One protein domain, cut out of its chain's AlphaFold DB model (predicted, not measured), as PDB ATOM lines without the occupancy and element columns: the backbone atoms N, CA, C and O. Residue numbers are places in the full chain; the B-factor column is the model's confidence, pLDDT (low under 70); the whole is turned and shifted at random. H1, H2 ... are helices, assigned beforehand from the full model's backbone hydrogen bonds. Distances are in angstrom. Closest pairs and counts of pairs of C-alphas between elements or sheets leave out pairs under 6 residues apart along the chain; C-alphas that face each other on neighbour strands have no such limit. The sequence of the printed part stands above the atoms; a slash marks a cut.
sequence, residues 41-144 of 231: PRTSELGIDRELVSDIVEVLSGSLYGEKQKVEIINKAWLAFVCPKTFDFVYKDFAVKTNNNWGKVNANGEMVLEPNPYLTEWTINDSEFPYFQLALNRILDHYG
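Overview. This is residues 41 to 144 of the 231 residues of an uncharacterized protein of Flavobacteriaceae bacterium (UniProt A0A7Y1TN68). H2 and H6 pack side by side in the middle; H1 crosses H2 on one side, short H3, H4 and H5 cluster on the other, and a long loop reaches outward to Asn 108. The printed part has 104 residues, with six named helices in the order H1 to H6 along the chain, which hold 64 of these residues, and no named strand; its class is all helix. The whole is compact, radius of gyration of the C-alphas 14.4 A, spanning 46 by 33 by 20 A.

Along the chain. H1, residues 50 to 61, 16.4 A, begins at C-alpha 50 (84.262, 268.659, 137.871). H2 is 67 to 82, 22.1 A; H3 84 to 90; H4 92 to 97; H5 117 to 124. H6, 128 to 142, 21.4 A, ends at C-alpha 142 (85.481, 287.179, 132.935).

Arrangement. H1 and H2 form a helical hairpin, closest C-alphas Ser 54 and Ile 74, 5.8 A. H2 touches H6 at a shallow tilt of 29 degrees, opposite ways, closest C-alphas Ala 77 and Leu 136, 6.2 A. H3 touches H5, closest C-alphas Pro 84 and Leu 119, 4.8 A. H4 only just touches H5, with 3 pairs of C-alphas within 8 A. In all six helices every O i to N i+4 pair is within hydrogen-bond range.

Size, cuts and confidence. The printed part has no cut. The H4 to H5 link is long, 19 residues; pLDDT is under 70 at residues 100 to 103, 110 and 112.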
ATOM      1  N   PRO A  41      86.732 273.647 150.724       96.94
ATOM      2  CA  PRO A  41      85.333 273.328 150.471       96.94
ATOM      3  C   PRO A  41      85.124 271.825 150.222       96.94
ATOM      4  O   PRO A  41      85.932 271.167 149.562       96.94
ATOM      5  N   ARG A  42      84.022 271.277 150.732       96.56
ATOM      6  CA  ARG A  42      83.675 269.847 150.705       96.56
ATOM      7  C   ARG A  42      82.855 269.505 149.467       96.56
ATOM      8  O   ARG A  42      81.731 269.015 149.551       96.56
ATOM      9  N   THR A  43      83.420 269.771 148.294       95.94
ATOM     10  CA  THR A  43      82.737 269.586 147.003       95.94
ATOM     11  C   THR A  43      82.174 268.168 146.836       95.94
ATOM     12  O   THR A  43      81.005 268.015 146.489       95.94
ATOM     13  N   SER A  44      82.947 267.133 147.192       91.75
ATOM     14  CA  SER A  44      82.517 265.729 147.112       91.75
ATOM     15  C   SER A  44      81.322 265.393 148.011       91.75
ATOM     16  O   SER A  44      80.435 264.665 147.580       91.75
ATOM     17  N   GLU A  45      81.266 265.927 149.236       95.81
ATOM     18  CA  GLU A  45      80.137 265.700 150.160       95.81
ATOM     19  C   GLU A  45      78.851 266.373 149.665       95.81
ATOM     20  O   GLU A  45      77.749 265.911 149.950       95.81
ATOM     21  N   LEU A  46      78.996 267.459 148.906       96.06
ATOM     22  CA  LEU A  46      77.891 268.241 148.363       96.06
ATOM     23  C   LEU A  46      77.448 267.790 146.967       96.06
ATOM     24  O   LEU A  46      76.544 268.402 146.401       96.06
ATOM     25  N   GLY A  47      78.065 266.745 146.405       95.19
ATOM     26  CA  GLY A  47      77.773 266.279 145.048       95.19
ATOM     27  C   GLY A  47      78.176 267.279 143.960       95.19
ATOM     28  O   GLY A  47      77.593 267.281 142.879       95.19
ATOM     29  N   ILE A  48      79.143 268.152 144.251       97.25
ATOM     30  CA  ILE A  48      79.718 269.094 143.294       97.25
ATOM     31  C   ILE A  48      81.007 268.477 142.773       97.25
ATOM     32  O   ILE A  48      81.992 268.332 143.497       97.25
ATOM     33  N   ASP A  49      81.005 268.118 141.501       97.25
ATOM     34  CA  ASP A  49      82.151 267.539 140.826       97.25
ATOM     35  C   ASP A  49      82.611 268.418 139.658       97.25
ATOM     36  O   ASP A  49      82.054 269.472 139.335       97.25
ATOM     37  N   ARG A  50      83.704 267.986 139.037       98.19
ATOM     38  CA  ARG A  50      84.262 268.659 137.871       98.19
ATOM     39  C   ARG A  50      83.353 268.532 136.644       98.19
ATOM     40  O   ARG A  50      83.411 269.398 135.773       98.19
ATOM     41  N   GLU A  51      82.558 267.468 136.565       98.38
ATOM     42  CA  GLU A  51      81.644 267.224 135.449       98.38
ATOM     43  C   GLU A  51      80.531 268.271 135.428       98.38
ATOM     44  O   GLU A  51      80.291 268.854 134.378       98.38
ATOM     45  N   LEU A  52      79.977 268.643 136.587       98.44
ATOM     46  CA  LEU A  52      79.035 269.755 136.727       98.44
ATOM     47  C   LEU A  52      79.587 271.060 136.134       98.44
ATOM     48  O   LEU A  52      78.909 271.730 135.357       98.44
ATOM     49  N   VAL A  53      80.830 271.415 136.474       98.38
ATOM     50  CA  VAL A  53      81.494 272.612 135.929       98.38
ATOM     51  C   VAL A  53      81.691 272.483 134.417       98.38
ATOM     52  O   VAL A  53      81.458 273.440 133.681       98.38
ATOM     53  N   SER A  54      82.107 271.305 133.951       98.56
ATOM     54  CA  SER A  54      82.278 271.014 132.525       98.56
ATOM     55  C   SER A  54      80.976 271.187 131.751       98.56
ATOM     56  O   SER A  54      80.965 271.857 130.722       98.56
ATOM     57  N   ASP A  55      79.883 270.631 132.265       98.44
ATOM     58  CA  ASP A  55      78.560 270.715 131.664       98.44
ATOM     59  C   ASP A  55      78.072 272.161 131.573       98.44
ATOM     60  O   ASP A  55      77.568 272.553 130.523       98.44
ATOM     61  N   ILE A  56      78.259 272.964 132.632       98.50
ATOM     62  CA  ILE A  56      77.914 274.395 132.635       98.50
ATOM     63  C   ILE A  56      78.699 275.135 131.548       98.50
ATOM     64  O   ILE A  56      78.116 275.850 130.736       98.50
ATOM     65  N   VAL A  57      80.019 274.955 131.495       98.31
ATOM     66  CA  VAL A  57      80.852 275.631 130.490       98.31
ATOM     67  C   VAL A  57      80.449 275.210 129.076       98.31
ATOM     68  O   VAL A  57      80.382 276.059 128.187       98.31
ATOM     69  N   GLU A  58      80.130 273.935 128.862       97.12
ATOM     70  CA  GLU A  58      79.721 273.419 127.556       97.12
ATOM     71  C   GLU A  58      78.410 274.049 127.074       97.12
ATOM     72  O   GLU A  58      78.345 274.547 125.949       97.12
ATOM     73  N   VAL A  59      77.377 274.090 127.922       96.62
ATOM     74  CA  VAL A  59      76.066 274.630 127.521       96.62
ATOM     75  C   VAL A  59      76.088 276.142 127.298       96.62
ATOM     76  O   VAL A  59      75.371 276.626 126.422       96.62
ATOM     77  N   LEU A  60      76.913 276.883 128.045       97.00
ATOM     78  CA  LEU A  60      76.996 278.344 127.928       97.00
ATOM     79  C   LEU A  60      77.911 278.803 126.794       97.00
ATOM     80  O   LEU A  60      77.633 279.804 126.137       97.00
ATOM     81  N   SER A  61      79.001 278.080 126.536       95.12
ATOM     82  CA  SER A  61      79.936 278.448 125.468       95.12
ATOM     83  C   SER A  61      79.569 277.840 124.113       95.12
ATOM     84  O   SER A  61      79.842 278.441 123.071       95.12
ATOM     85  N   GLY A  62      78.937 276.662 124.098       89.38
ATOM     86  CA  GLY A  62      78.593 275.932 122.882       89.38
ATOM     87  C   GLY A  62      79.790 275.776 121.941       89.38
ATOM     88  O   GLY A  62      80.868 275.339 122.332       89.38
ATOM     89  N   SER A  63      79.611 276.160 120.676       91.81
ATOM     90  CA  SER A  63      80.678 276.155 119.667       91.81
ATOM     91  C   SER A  63      81.470 277.468 119.589       91.81
ATOM     92  O   SER A  63      82.323 277.601 118.716       91.81
ATOM     93  N   LEU A  64      81.162 278.464 120.430       93.94
ATOM     94  CA  LEU A  64      81.787 279.794 120.375       93.94
ATOM     95  C   LEU A  64      83.190 279.800 120.989       93.94
ATOM     96  O   LEU A  64      84.023 280.624 120.613       93.94
ATOM     97  N   TYR A  65      83.464 278.859 121.892       96.12
ATOM     98  CA  TYR A  65      84.801 278.569 122.392       96.12
ATOM     99  C   TYR A  65      85.295 277.214 121.907       96.12
ATOM    100  O   TYR A  65      84.542 276.247 121.815       96.12
ATOM    101  N   GLY A  66      86.593 277.148 121.616       96.88
ATOM    102  CA  GLY A  66      87.275 275.896 121.324       96.88
ATOM    103  C   GLY A  66      87.665 275.147 122.598       96.88
ATOM    104  O   GLY A  66      87.738 275.717 123.687       96.88
ATOM    105  N   GLU A  67      88.024 273.876 122.435       96.69
ATOM    106  CA  GLU A  67      88.367 272.963 123.537       96.69
ATOM    107  C   GLU A  67      89.411 273.520 124.511       96.69
ATOM    108  O   GLU A  67      89.274 273.385 125.723       96.69
ATOM    109  N   LYS A  68      90.440 274.212 124.007       97.56
ATOM    110  CA  LYS A  68      91.481 274.800 124.866       97.56
ATOM    111  C   LYS A  68      90.916 275.836 125.841       97.56
ATOM    112  O   LYS A  68      91.300 275.836 127.006       97.56
ATOM    113  N   GLN A  69      90.012 276.694 125.367       97.62
ATOM    114  CA  GLN A  69      89.386 277.734 126.184       97.62
ATOM    115  C   GLN A  69      88.439 277.102 127.201       97.62
ATOM    116  O   GLN A  69      88.524 277.410 128.383       97.62
ATOM    117  N   LYS A  70      87.610 276.143 126.774       98.31
ATOM    118  CA  LYS A  70      86.720 275.403 127.680       98.31
ATOM    119  C   LYS A  70      87.498 274.724 128.808       98.31
ATOM    120  O   LYS A  70      87.186 274.924 129.977       98.31
ATOM    121  N   VAL A  71      88.565 273.993 128.476       98.31
ATOM    122  CA  VAL A  71      89.433 273.324 129.460       98.31
ATOM    123  C   VAL A  71      90.064 274.321 130.430       98.31
ATOM    124  O   VAL A  71      90.168 274.027 131.621       98.31
ATOM    125  N   GLU A  72      90.475 275.497 129.957       98.06
ATOM    126  CA  GLU A  72      90.999 276.554 130.820       98.06
ATOM    127  C   GLU A  72      89.955 277.026 131.841       98.06
ATOM    128  O   GLU A  72      90.248 277.037 133.040       98.06
ATOM    129  N   ILE A  73      88.739 277.349 131.387       98.44
ATOM    130  CA  ILE A  73      87.633 277.800 132.246       98.44
ATOM    131  C   ILE A  73      87.307 276.725 133.285       98.44
ATOM    132  O   ILE A  73      87.256 277.013 134.481       98.44
ATOM    133  N   ILE A  74      87.173 275.470 132.844       98.69
ATOM    134  CA  ILE A  74      86.870 274.322 133.708       98.69
ATOM    135  C   ILE A  74      87.962 274.130 134.761       98.69
ATOM    136  O   ILE A  74      87.653 273.947 135.935       98.69
ATOM    137  N   ASN A  75      89.240 274.183 134.373       98.50
ATOM    138  CA  ASN A  75      90.356 274.038 135.310       98.50
ATOM    139  C   ASN A  75      90.359 275.149 136.363       98.50
ATOM    140  O   ASN A  75      90.578 274.867 137.542       98.50
ATOM    141  N   LYS A  76      90.114 276.397 135.951       98.62
ATOM    142  CA  LYS A  76      90.049 277.540 136.863       98.62
ATOM    143  C   LYS A  76      88.878 277.408 137.833       98.62
ATOM    144  O   LYS A  76      89.102 277.449 139.039       98.62
ATOM    145  N   ALA A  77      87.669 277.188 137.322       98.50
ATOM    146  CA  ALA A  77      86.469 277.042 138.144       98.50
ATOM    147  C   ALA A  77      86.575 275.855 139.103       98.50
ATOM    148  O   ALA A  77      86.339 276.006 140.301       98.50
ATOM    149  N   TRP A  78      87.035 274.700 138.619       98.62
ATOM    150  CA  TRP A  78      87.215 273.533 139.473       98.62
ATOM    151  C   TRP A  78      88.269 273.762 140.560       98.62
ATOM    152  O   TRP A  78      88.020 273.445 141.722       98.62
ATOM    153  N   LEU A  79      89.422 274.358 140.227       98.56
ATOM    154  CA  LEU A  79      90.453 274.653 141.226       98.56
ATOM    155  C   LEU A  79      89.966 275.671 142.265       98.56
ATOM    156  O   LEU A  79      90.245 275.493 143.451       98.56
ATOM    157  N   ALA A  80      89.215 276.693 141.847       98.25
ATOM    158  CA  ALA A  80      88.590 277.644 142.761       98.25
ATOM    159  C   ALA A  80      87.621 276.941 143.724       98.25
ATOM    160  O   ALA A  80      87.613 277.253 144.914       98.25
ATOM    161  N   PHE A  81      86.850 275.961 143.246       98.12
ATOM    162  CA  PHE A  81      85.913 275.206 144.077       98.12
ATOM    163  C   PHE A  81      86.622 274.312 145.094       98.12
ATOM    164  O   PHE A  81      86.230 274.295 146.254       98.12
ATOM    165  N   VAL A  82      87.666 273.578 144.694       98.00
ATOM    166  CA  VAL A  82      88.296 272.586 145.586       98.00
ATOM    167  C   VAL A  82      89.414 273.150 146.453       98.00
ATOM    168  O   VAL A  82      89.667 272.628 147.534       98.00
ATOM    169  N   CYS A  83      90.128 274.182 145.999       97.50
ATOM    170  CA  CYS A  83      91.246 274.747 146.747       97.50
ATOM    171  C   CYS A  83      91.445 276.243 146.435       97.50
ATOM    172  O   CYS A  83      92.356 276.605 145.681       97.50
ATOM    173  N   PRO A  84      90.656 277.131 147.073       97.06
ATOM    174  CA  PRO A  84      90.708 278.581 146.849       97.06
ATOM    175  C   PRO A  84      92.111 279.166 147.071       97.06
ATOM    176  O   PRO A  84      92.586 280.000 146.307       97.06
ATOM    177  N   LYS A  85      92.828 278.657 148.083       95.56
ATOM    178  CA  LYS A  85      94.209 279.058 148.380       95.56
ATOM    179  C   LYS A  85      95.165 278.748 147.227       95.56
ATOM    180  O   LYS A  85      96.001 279.577 146.877       95.56
ATOM    181  N   THR A  86      95.082 277.542 146.663       96.44
ATOM    182  CA  THR A  86      95.922 277.164 145.521       96.44
ATOM    183  C   THR A  86      95.502 277.929 144.273       96.44
ATOM    184  O   THR A  86      96.373 278.323 143.506       96.44
ATOM    185  N   PHE A  87      94.205 278.184 144.089       97.19
ATOM    186  CA  PHE A  87      93.706 279.010 142.995       97.19
ATOM    187  C   PHE A  87      94.324 280.413 143.008       97.19
ATOM    188  O   PHE A  87      94.941 280.803 142.020       97.19
ATOM    189  N   ASP A  88      94.245 281.128 144.134       93.69
ATOM    190  CA  ASP A  88      94.814 282.476 144.268       93.69
ATOM    191  C   ASP A  88      96.337 282.492 144.059       93.69
ATOM    192  O   ASP A  88      96.886 283.449 143.518       93.69
ATOM    193  N   PHE A  89      97.030 281.416 144.443       92.38
ATOM    194  CA  PHE A  89      98.470 281.290 144.227       92.38
ATOM    195  C   PHE A  89      98.830 281.027 142.757       92.38
ATOM    196  O   PHE A  89      99.681 281.713 142.193       92.38
ATOM    197  N   VAL A  90      98.196 280.034 142.126       94.75
ATOM    198  CA  VAL A  90      98.507 279.595 140.753       94.75
ATOM    199  C   VAL A  90      98.003 280.597 139.715       94.75
ATOM    200  O   VAL A  90      98.646 280.802 138.687       94.75
ATOM    201  N   TYR A  91      96.867 281.239 139.979       93.25
ATOM    202  CA  TYR A  91      96.192 282.152 139.060       93.25
ATOM    203  C   TYR A  91      96.099 283.572 139.613       93.25
ATOM    204  O   TYR A  91      95.108 284.253 139.370       93.25
ATOM    205  N   LYS A  92      97.140 284.040 140.310       88.62
ATOM    206  CA  LYS A  92      97.178 285.353 140.970       88.62
ATOM    207  C   LYS A  92      96.652 286.495 140.094       88.62
ATOM    208  O   LYS A  92      95.707 287.174 140.482       88.62
ATOM    209  N   ASP A  93      97.202 286.664 138.893       86.88
ATOM    210  CA  ASP A  93      96.812 287.740 137.971       86.88
ATOM    211  C   ASP A  93      95.325 287.674 137.595       86.88
ATOM    212  O   ASP A  93      94.645 288.697 137.512       86.88
ATOM    213  N   PHE A  94      94.814 286.462 137.375       91.44
ATOM    214  CA  PHE A  94      93.412 286.229 137.048       91.44
ATOM    215  C   PHE A  94      92.521 286.504 138.260       91.44
ATOM    216  O   PHE A  94      91.580 287.284 138.163       91.44
ATOM    217  N   ALA A  95      92.851 285.919 139.413       91.06
ATOM    218  CA  ALA A  95      92.089 286.049 140.647       91.06
ATOM    219  C   ALA A  95      91.871 287.524 141.004       91.06
ATOM    220  O   ALA A  95      90.766 287.957 141.323       91.06
ATOM    221  N   VAL A  96      92.933 288.304 140.833       85.56
ATOM    222  CA  VAL A  96      92.962 289.739 141.044       85.56
ATOM    223  C   VAL A  96      92.115 290.514 140.021       85.56
ATOM    224  O   VAL A  96      91.352 291.392 140.420       85.56
ATOM    225  N   LYS A  97      92.192 290.182 138.725       86.69
ATOM    226  CA  LYS A  97      91.381 290.821 137.666       86.69
ATOM    227  C   LYS A  97      89.885 290.541 137.792       86.69
ATOM    228  O   LYS A  97      89.085 291.376 137.397       86.69
ATOM    229  N   THR A  98      89.515 289.383 138.331       87.25
ATOM    230  CA  THR A  98      88.108 288.991 138.533       87.25
ATOM    231  C   THR A  98      87.493 289.522 139.833       87.25
ATOM    232  O   THR A  98      86.401 289.113 140.214       87.25
ATOM    233  N   ASN A  99      88.190 290.405 140.556       81.88
ATOM    234  CA  ASN A  99      87.683 291.020 141.780       81.88
ATOM    235  C   ASN A  99      87.230 292.467 141.517       81.88
ATOM    236  O   ASN A  99      88.047 293.330 141.212       81.88
ATOM    237  N   ASN A 100      85.946 292.758 141.737       69.00
ATOM    238  CA  ASN A 100      85.333 294.071 141.475       69.00
ATOM    239  C   ASN A 100      85.877 295.216 142.350       69.00
ATOM    240  O   ASN A 100      85.619 296.387 142.081       69.00
ATOM    241  N   ASN A 101      86.629 294.909 143.413       66.81
ATOM    242  CA  ASN A 101      87.334 295.920 144.207       66.81
ATOM    243  C   ASN A 101      88.709 296.296 143.628       66.81
ATOM    244  O   ASN A 101      89.422 297.105 144.226       66.81
ATOM    245  N   TRP A 102      89.080 295.737 142.472       69.31
ATOM    246  CA  TRP A 102      90.304 296.084 141.764       69.31
ATOM    247  C   TRP A 102      90.409 297.596 141.519       69.31
ATOM    248  O   TRP A 102      89.486 298.227 141.009       69.31
ATOM    249  N   GLY A 103      91.541 298.186 141.909       63.78
ATOM    250  CA  GLY A 103      91.807 299.615 141.731       63.78
ATOM    251  C   GLY A 103      91.138 300.557 142.740       63.78
ATOM    252  O   GLY A 103      91.325 301.767 142.623       63.78
ATOM    253  N   LYS A 104      90.401 300.060 143.747       72.19
ATOM    254  CA  LYS A 104      89.849 300.929 144.801       72.19
ATOM    255  C   LYS A 104      90.958 301.479 145.686       72.19
ATOM    256  O   LYS A 104      91.794 300.731 146.188       72.19
ATOM    257  N   VAL A 105      90.922 302.788 145.904       73.19
ATOM    258  CA  VAL A 105      91.867 303.513 146.750       73.19
ATOM    259  C   VAL A 105      91.183 303.852 148.076       73.19
ATOM    260  O   VAL A 105      90.046 304.325 148.079       73.19
ATOM    261  N   ASN A 106      91.827 303.570 149.209       72.19
ATOM    262  CA  ASN A 106      91.305 303.959 150.520       72.19
ATOM    263  C   ASN A 106      91.508 305.459 150.794       72.19
ATOM    264  O   ASN A 106      92.146 306.177 150.027       72.19
ATOM    265  N   ALA A 107      90.992 305.936 151.929       80.50
ATOM    266  CA  ALA A 107      91.142 307.329 152.356       80.50
ATOM    267  C   ALA A 107      92.609 307.792 152.497       80.50
ATOM    268  O   ALA A 107      92.867 308.992 152.495       80.50
ATOM    269  N   ASN A 108      93.562 306.858 152.587       74.12
ATOM    270  CA  ASN A 108      94.992 307.136 152.699       74.12
ATOM    271  C   ASN A 108      95.706 307.181 151.337       74.12
ATOM    272  O   ASN A 108      96.922 307.351 151.295       74.12
ATOM    273  N   GLY A 109      94.989 307.017 150.221       73.88
ATOM    274  CA  GLY A 109      95.601 306.999 148.891       73.88
ATOM    275  C   GLY A 109      96.197 305.645 148.488       73.88
ATOM    276  O   GLY A 109      96.865 305.559 147.459       73.88
ATOM    277  N   GLU A 110      95.947 304.574 149.248       67.94
ATOM    278  CA  GLU A 110      96.486 303.237 148.977       67.94
ATOM    279  C   GLU A 110      95.477 302.368 148.224       67.94
ATOM    280  O   GLU A 110      94.293 302.344 148.564       67.94
ATOM    281  N   MET A 111      95.945 301.597 147.239       70.00
ATOM    282  CA  MET A 111      95.115 300.583 146.588       70.00
ATOM    283  C   MET A 111      94.794 299.460 147.590       70.00
ATOM    284  O   MET A 111      95.702 298.865 148.163       70.00
ATOM    285  N   VAL A 112      93.511 299.176 147.829       67.69
ATOM    286  CA  VAL A 112      93.054 298.167 148.798       67.69
ATOM    287  C   VAL A 112      92.565 296.939 148.060       67.69
ATOM    288  O   VAL A 112      91.449 296.900 147.546       67.69
ATOM    289  N   LEU A 113      93.424 295.925 148.033       72.88
ATOM    290  CA  LEU A 113      93.135 294.641 147.416       72.88
ATOM    291  C   LEU A 113      93.364 293.518 148.403       72.88
ATOM    292  O   LEU A 113      94.409 293.454 149.053       72.88
ATOM    293  N   GLU A 114      92.402 292.604 148.458       80.44
ATOM    294  CA  GLU A 114      92.565 291.361 149.192       80.44
ATOM    295  C   GLU A 114      93.626 290.505 148.478       80.44
ATOM    296  O   GLU A 114      93.488 290.245 147.279       80.44
ATOM    297  N   PRO A 115      94.697 290.079 149.173       78.19
ATOM    298  CA  PRO A 115      95.823 289.376 148.554       78.19
ATOM    299  C   PRO A 115      95.446 288.014 147.978       78.19
ATOM    300  O   PRO A 115      96.058 287.575 147.008       78.19
ATOM    301  N   ASN A 116      94.442 287.367 148.565       89.06
ATOM    302  CA  ASN A 116      93.922 286.074 148.139       89.06
ATOM    303  C   ASN A 116      92.397 286.201 148.020       89.06
ATOM    304  O   ASN A 116      91.693 285.879 148.978       89.06
ATOM    305  N   PRO A 117      91.868 286.778 146.925       90.50
ATOM    306  CA  PRO A 117      90.462 287.147 146.859       90.50
ATOM    307  C   PRO A 117      89.529 285.939 146.965       90.50
ATOM    308  O   PRO A 117      88.552 286.029 147.697       90.50
ATOM    309  N   TYR A 118      89.818 284.797 146.336       94.94
ATOM    310  CA  TYR A 118      88.938 283.623 146.433       94.94
ATOM    311  C   TYR A 118      89.033 282.967 147.815       94.94
ATOM    312  O   TYR A 118      88.020 282.566 148.385       94.94
ATOM    313  N   LEU A 119      90.224 282.910 148.412       95.00
ATOM    314  CA  LEU A 119      90.409 282.425 149.777       95.00
ATOM    315  C   LEU A 119      89.752 283.343 150.815       95.00
ATOM    316  O   LEU A 119      89.213 282.845 151.805       95.00
ATOM    317  N   THR A 120      89.789 284.660 150.607       92.56
ATOM    318  CA  THR A 120      89.069 285.631 151.439       92.56
ATOM    319  C   THR A 120      87.570 285.358 151.370       92.56
ATOM    320  O   THR A 120      86.954 285.192 152.420       92.56
ATOM    321  N   GLU A 121      86.999 285.205 150.172       93.25
ATOM    322  CA  GLU A 121      85.574 284.883 149.999       93.25
ATOM    323  C   GLU A 121      85.206 283.554 150.662       93.25
ATOM    324  O   GLU A 121      84.240 283.480 151.417       93.25
ATOM    325  N   TRP A 122      86.013 282.511 150.470       95.50
ATOM    326  CA  TRP A 122      85.816 281.237 151.159       95.50
ATOM    327  C   TRP A 122      85.839 281.394 152.686       95.50
ATOM    328  O   TRP A 122      85.048 280.788 153.412       95.50
ATOM    329  N   THR A 123      86.742 282.234 153.188       94.56
ATOM    330  CA  THR A 123      86.920 282.446 154.624       94.56
ATOM    331  C   THR A 123      85.732 283.153 155.260       94.56
ATOM    332  O   THR A 123      85.358 282.780 156.368       94.56
ATOM    333  N   ILE A 124      85.132 284.136 154.586       91.69
ATOM    334  CA  ILE A 124      84.019 284.920 155.147       91.69
ATOM    335  C   ILE A 124      82.647 284.267 154.965       91.69
ATOM    336  O   ILE A 124      81.713 284.627 155.672       91.69
ATOM    337  N   ASN A 125      82.504 283.330 154.025       91.75
ATOM    338  CA  ASN A 125      81.237 282.645 153.790       91.75
ATOM    339  C   ASN A 125      81.084 281.445 154.726       91.75
ATOM    340  O   ASN A 125      81.839 280.484 154.624       91.75
ATOM    341  N   ASP A 126      80.079 281.444 155.600       87.00
ATOM    342  CA  ASP A 126      79.814 280.314 156.508       87.00
ATOM    343  C   ASP A 126      79.327 279.050 155.774       87.00
ATOM    344  O   ASP A 126      79.498 277.934 156.265       87.00
ATOM    345  N   SER A 127      78.749 279.219 154.581       91.25
ATOM    346  CA  SER A 127      78.230 278.146 153.729       91.25
ATOM    347  C   SER A 127      79.008 278.044 152.416       91.25
ATOM    348  O   SER A 127      79.460 279.041 151.858       91.25
ATOM    349  N   GLU A 128      79.127 276.825 151.894       95.25
ATOM    350  CA  GLU A 128      79.891 276.512 150.682       95.25
ATOM    351  C   GLU A 128      79.181 276.944 149.393       95.25
ATOM    352  O   GLU A 128      79.832 277.432 148.474       95.25
ATOM    353  N   PHE A 129      77.848 276.838 149.326       96.62
ATOM    354  CA  PHE A 129      77.093 277.198 148.118       96.62
ATOM    355  C   PHE A 129      77.229 278.675 147.719       96.62
ATOM    356  O   PHE A 129      77.548 278.918 146.556       96.62
ATOM    357  N   PRO A 130      77.082 279.659 148.632       95.31
ATOM    358  CA  PRO A 130      77.355 281.059 148.306       95.31
ATOM    359  C   PRO A 130      78.770 281.288 147.763       95.31
ATOM    360  O   PRO A 130      78.952 282.031 146.801       95.31
ATOM    361  N   TYR A 131      79.771 280.596 148.323       96.75
ATOM    362  CA  TYR A 131      81.138 280.664 147.809       96.75
ATOM    363  C   TYR A 131      81.243 280.104 146.382       96.75
ATOM    364  O   TYR A 131      81.840 280.749 145.522       96.75
ATOM    365  N   PHE A 132      80.643 278.944 146.099       97.81
ATOM    366  CA  PHE A 132      80.658 278.361 144.755       97.81
ATOM    367  C   PHE A 132      79.956 279.246 143.725       97.81
ATOM    368  O   PHE A 132      80.481 279.429 142.630       97.81
ATOM    369  N   GLN A 133      78.808 279.826 144.082       96.38
ATOM    370  CA  GLN A 133      78.075 280.764 143.230       96.38
ATOM    371  C   GLN A 133      78.933 281.984 142.901       96.38
ATOM    372  O   GLN A 133      79.107 282.312 141.732       96.38
ATOM    373  N   LEU A 134      79.551 282.599 143.910       94.69
ATOM    374  CA  LEU A 134      80.414 283.762 143.729       94.69
ATOM    375  C   LEU A 134      81.662 283.438 142.898       94.69
ATOM    376  O   LEU A 134      82.014 284.191 141.987       94.69
ATOM    377  N   ALA A 135      82.339 282.328 143.197       97.00
ATOM    378  CA  ALA A 135      83.531 281.912 142.466       97.00
ATOM    379  C   ALA A 135      83.202 281.618 140.996       97.00
ATOM    380  O   ALA A 135      83.941 282.037 140.107       97.00
ATOM    381  N   LEU A 136      82.082 280.940 140.733       98.00
ATOM    382  CA  LEU A 136      81.638 280.652 139.375       98.00
ATOM    383  C   LEU A 136      81.189 281.920 138.647       98.00
ATOM    384  O   LEU A 136      81.596 282.105 137.508       98.00
ATOM    385  N   ASN A 137      80.428 282.804 139.301       96.69
ATOM    386  CA  ASN A 137      80.002 284.097 138.761       96.69
ATOM    387  C   ASN A 137      81.202 284.878 138.207       96.69
ATOM    388  O   ASN A 137      81.255 285.148 137.011       96.69
ATOM    389  N   ARG A 138      82.217 285.123 139.047       95.81
ATOM    390  CA  ARG A 138      83.429 285.875 138.676       95.81
ATOM    391  C   ARG A 138      84.190 285.256 137.510       95.81
ATOM    392  O   ARG A 138      84.749 285.965 136.676       95.81
ATOM    393  N   ILE A 139      84.249 283.927 137.470       97.88
ATOM    394  CA  ILE A 139      84.939 283.209 136.401       97.88
ATOM    395  C   ILE A 139      84.135 283.301 135.106       97.88
ATOM    396  O   ILE A 139      84.697 283.672 134.083       97.88
ATOM    397  N   LEU A 140      82.837 282.996 135.131       97.88
ATOM    398  CA  LEU A 140      81.987 283.045 133.942       97.88
ATOM    399  C   LEU A 140      81.878 284.463 133.375       97.88
ATOM    400  O   LEU A 140      81.958 284.614 132.158       97.88
ATOM    401  N   ASP A 141      81.777 285.479 134.232       96.31
ATOM    402  CA  ASP A 141      81.761 286.895 133.853       96.31
ATOM    403  C   ASP A 141      83.033 287.303 133.100       96.31
ATOM    404  O   ASP A 141      82.972 287.834 131.993       96.31
ATOM    405  N   HIS A 142      84.208 286.916 133.611       95.88
ATOM    406  CA  HIS A 142      85.481 287.179 132.935       95.88
ATOM    407  C   HIS A 142      85.548 286.613 131.509       95.88
ATOM    408  O   HIS A 142      86.200 287.184 130.633       95.88
ATOM    409  N   TYR A 143      84.894 285.475 131.279       96.88
ATOM    410  CA  TYR A 143      84.825 284.820 129.975       96.88
ATOM    411  C   TYR A 143      83.555 285.193 129.182       96.88
ATOM    412  O   TYR A 143      83.279 284.590 128.147       96.88
ATOM    413  N   GLY A 144      82.765 286.169 129.637       97.12
ATOM    414  CA  GLY A 144      81.534 286.603 128.971       97.12
ATOM    415  C   GLY A 144      80.469 285.506 128.865       97.12
ATOM    416  O   GLY A 144      79.648 285.529 127.955       97.12
TER     417      GLY A 144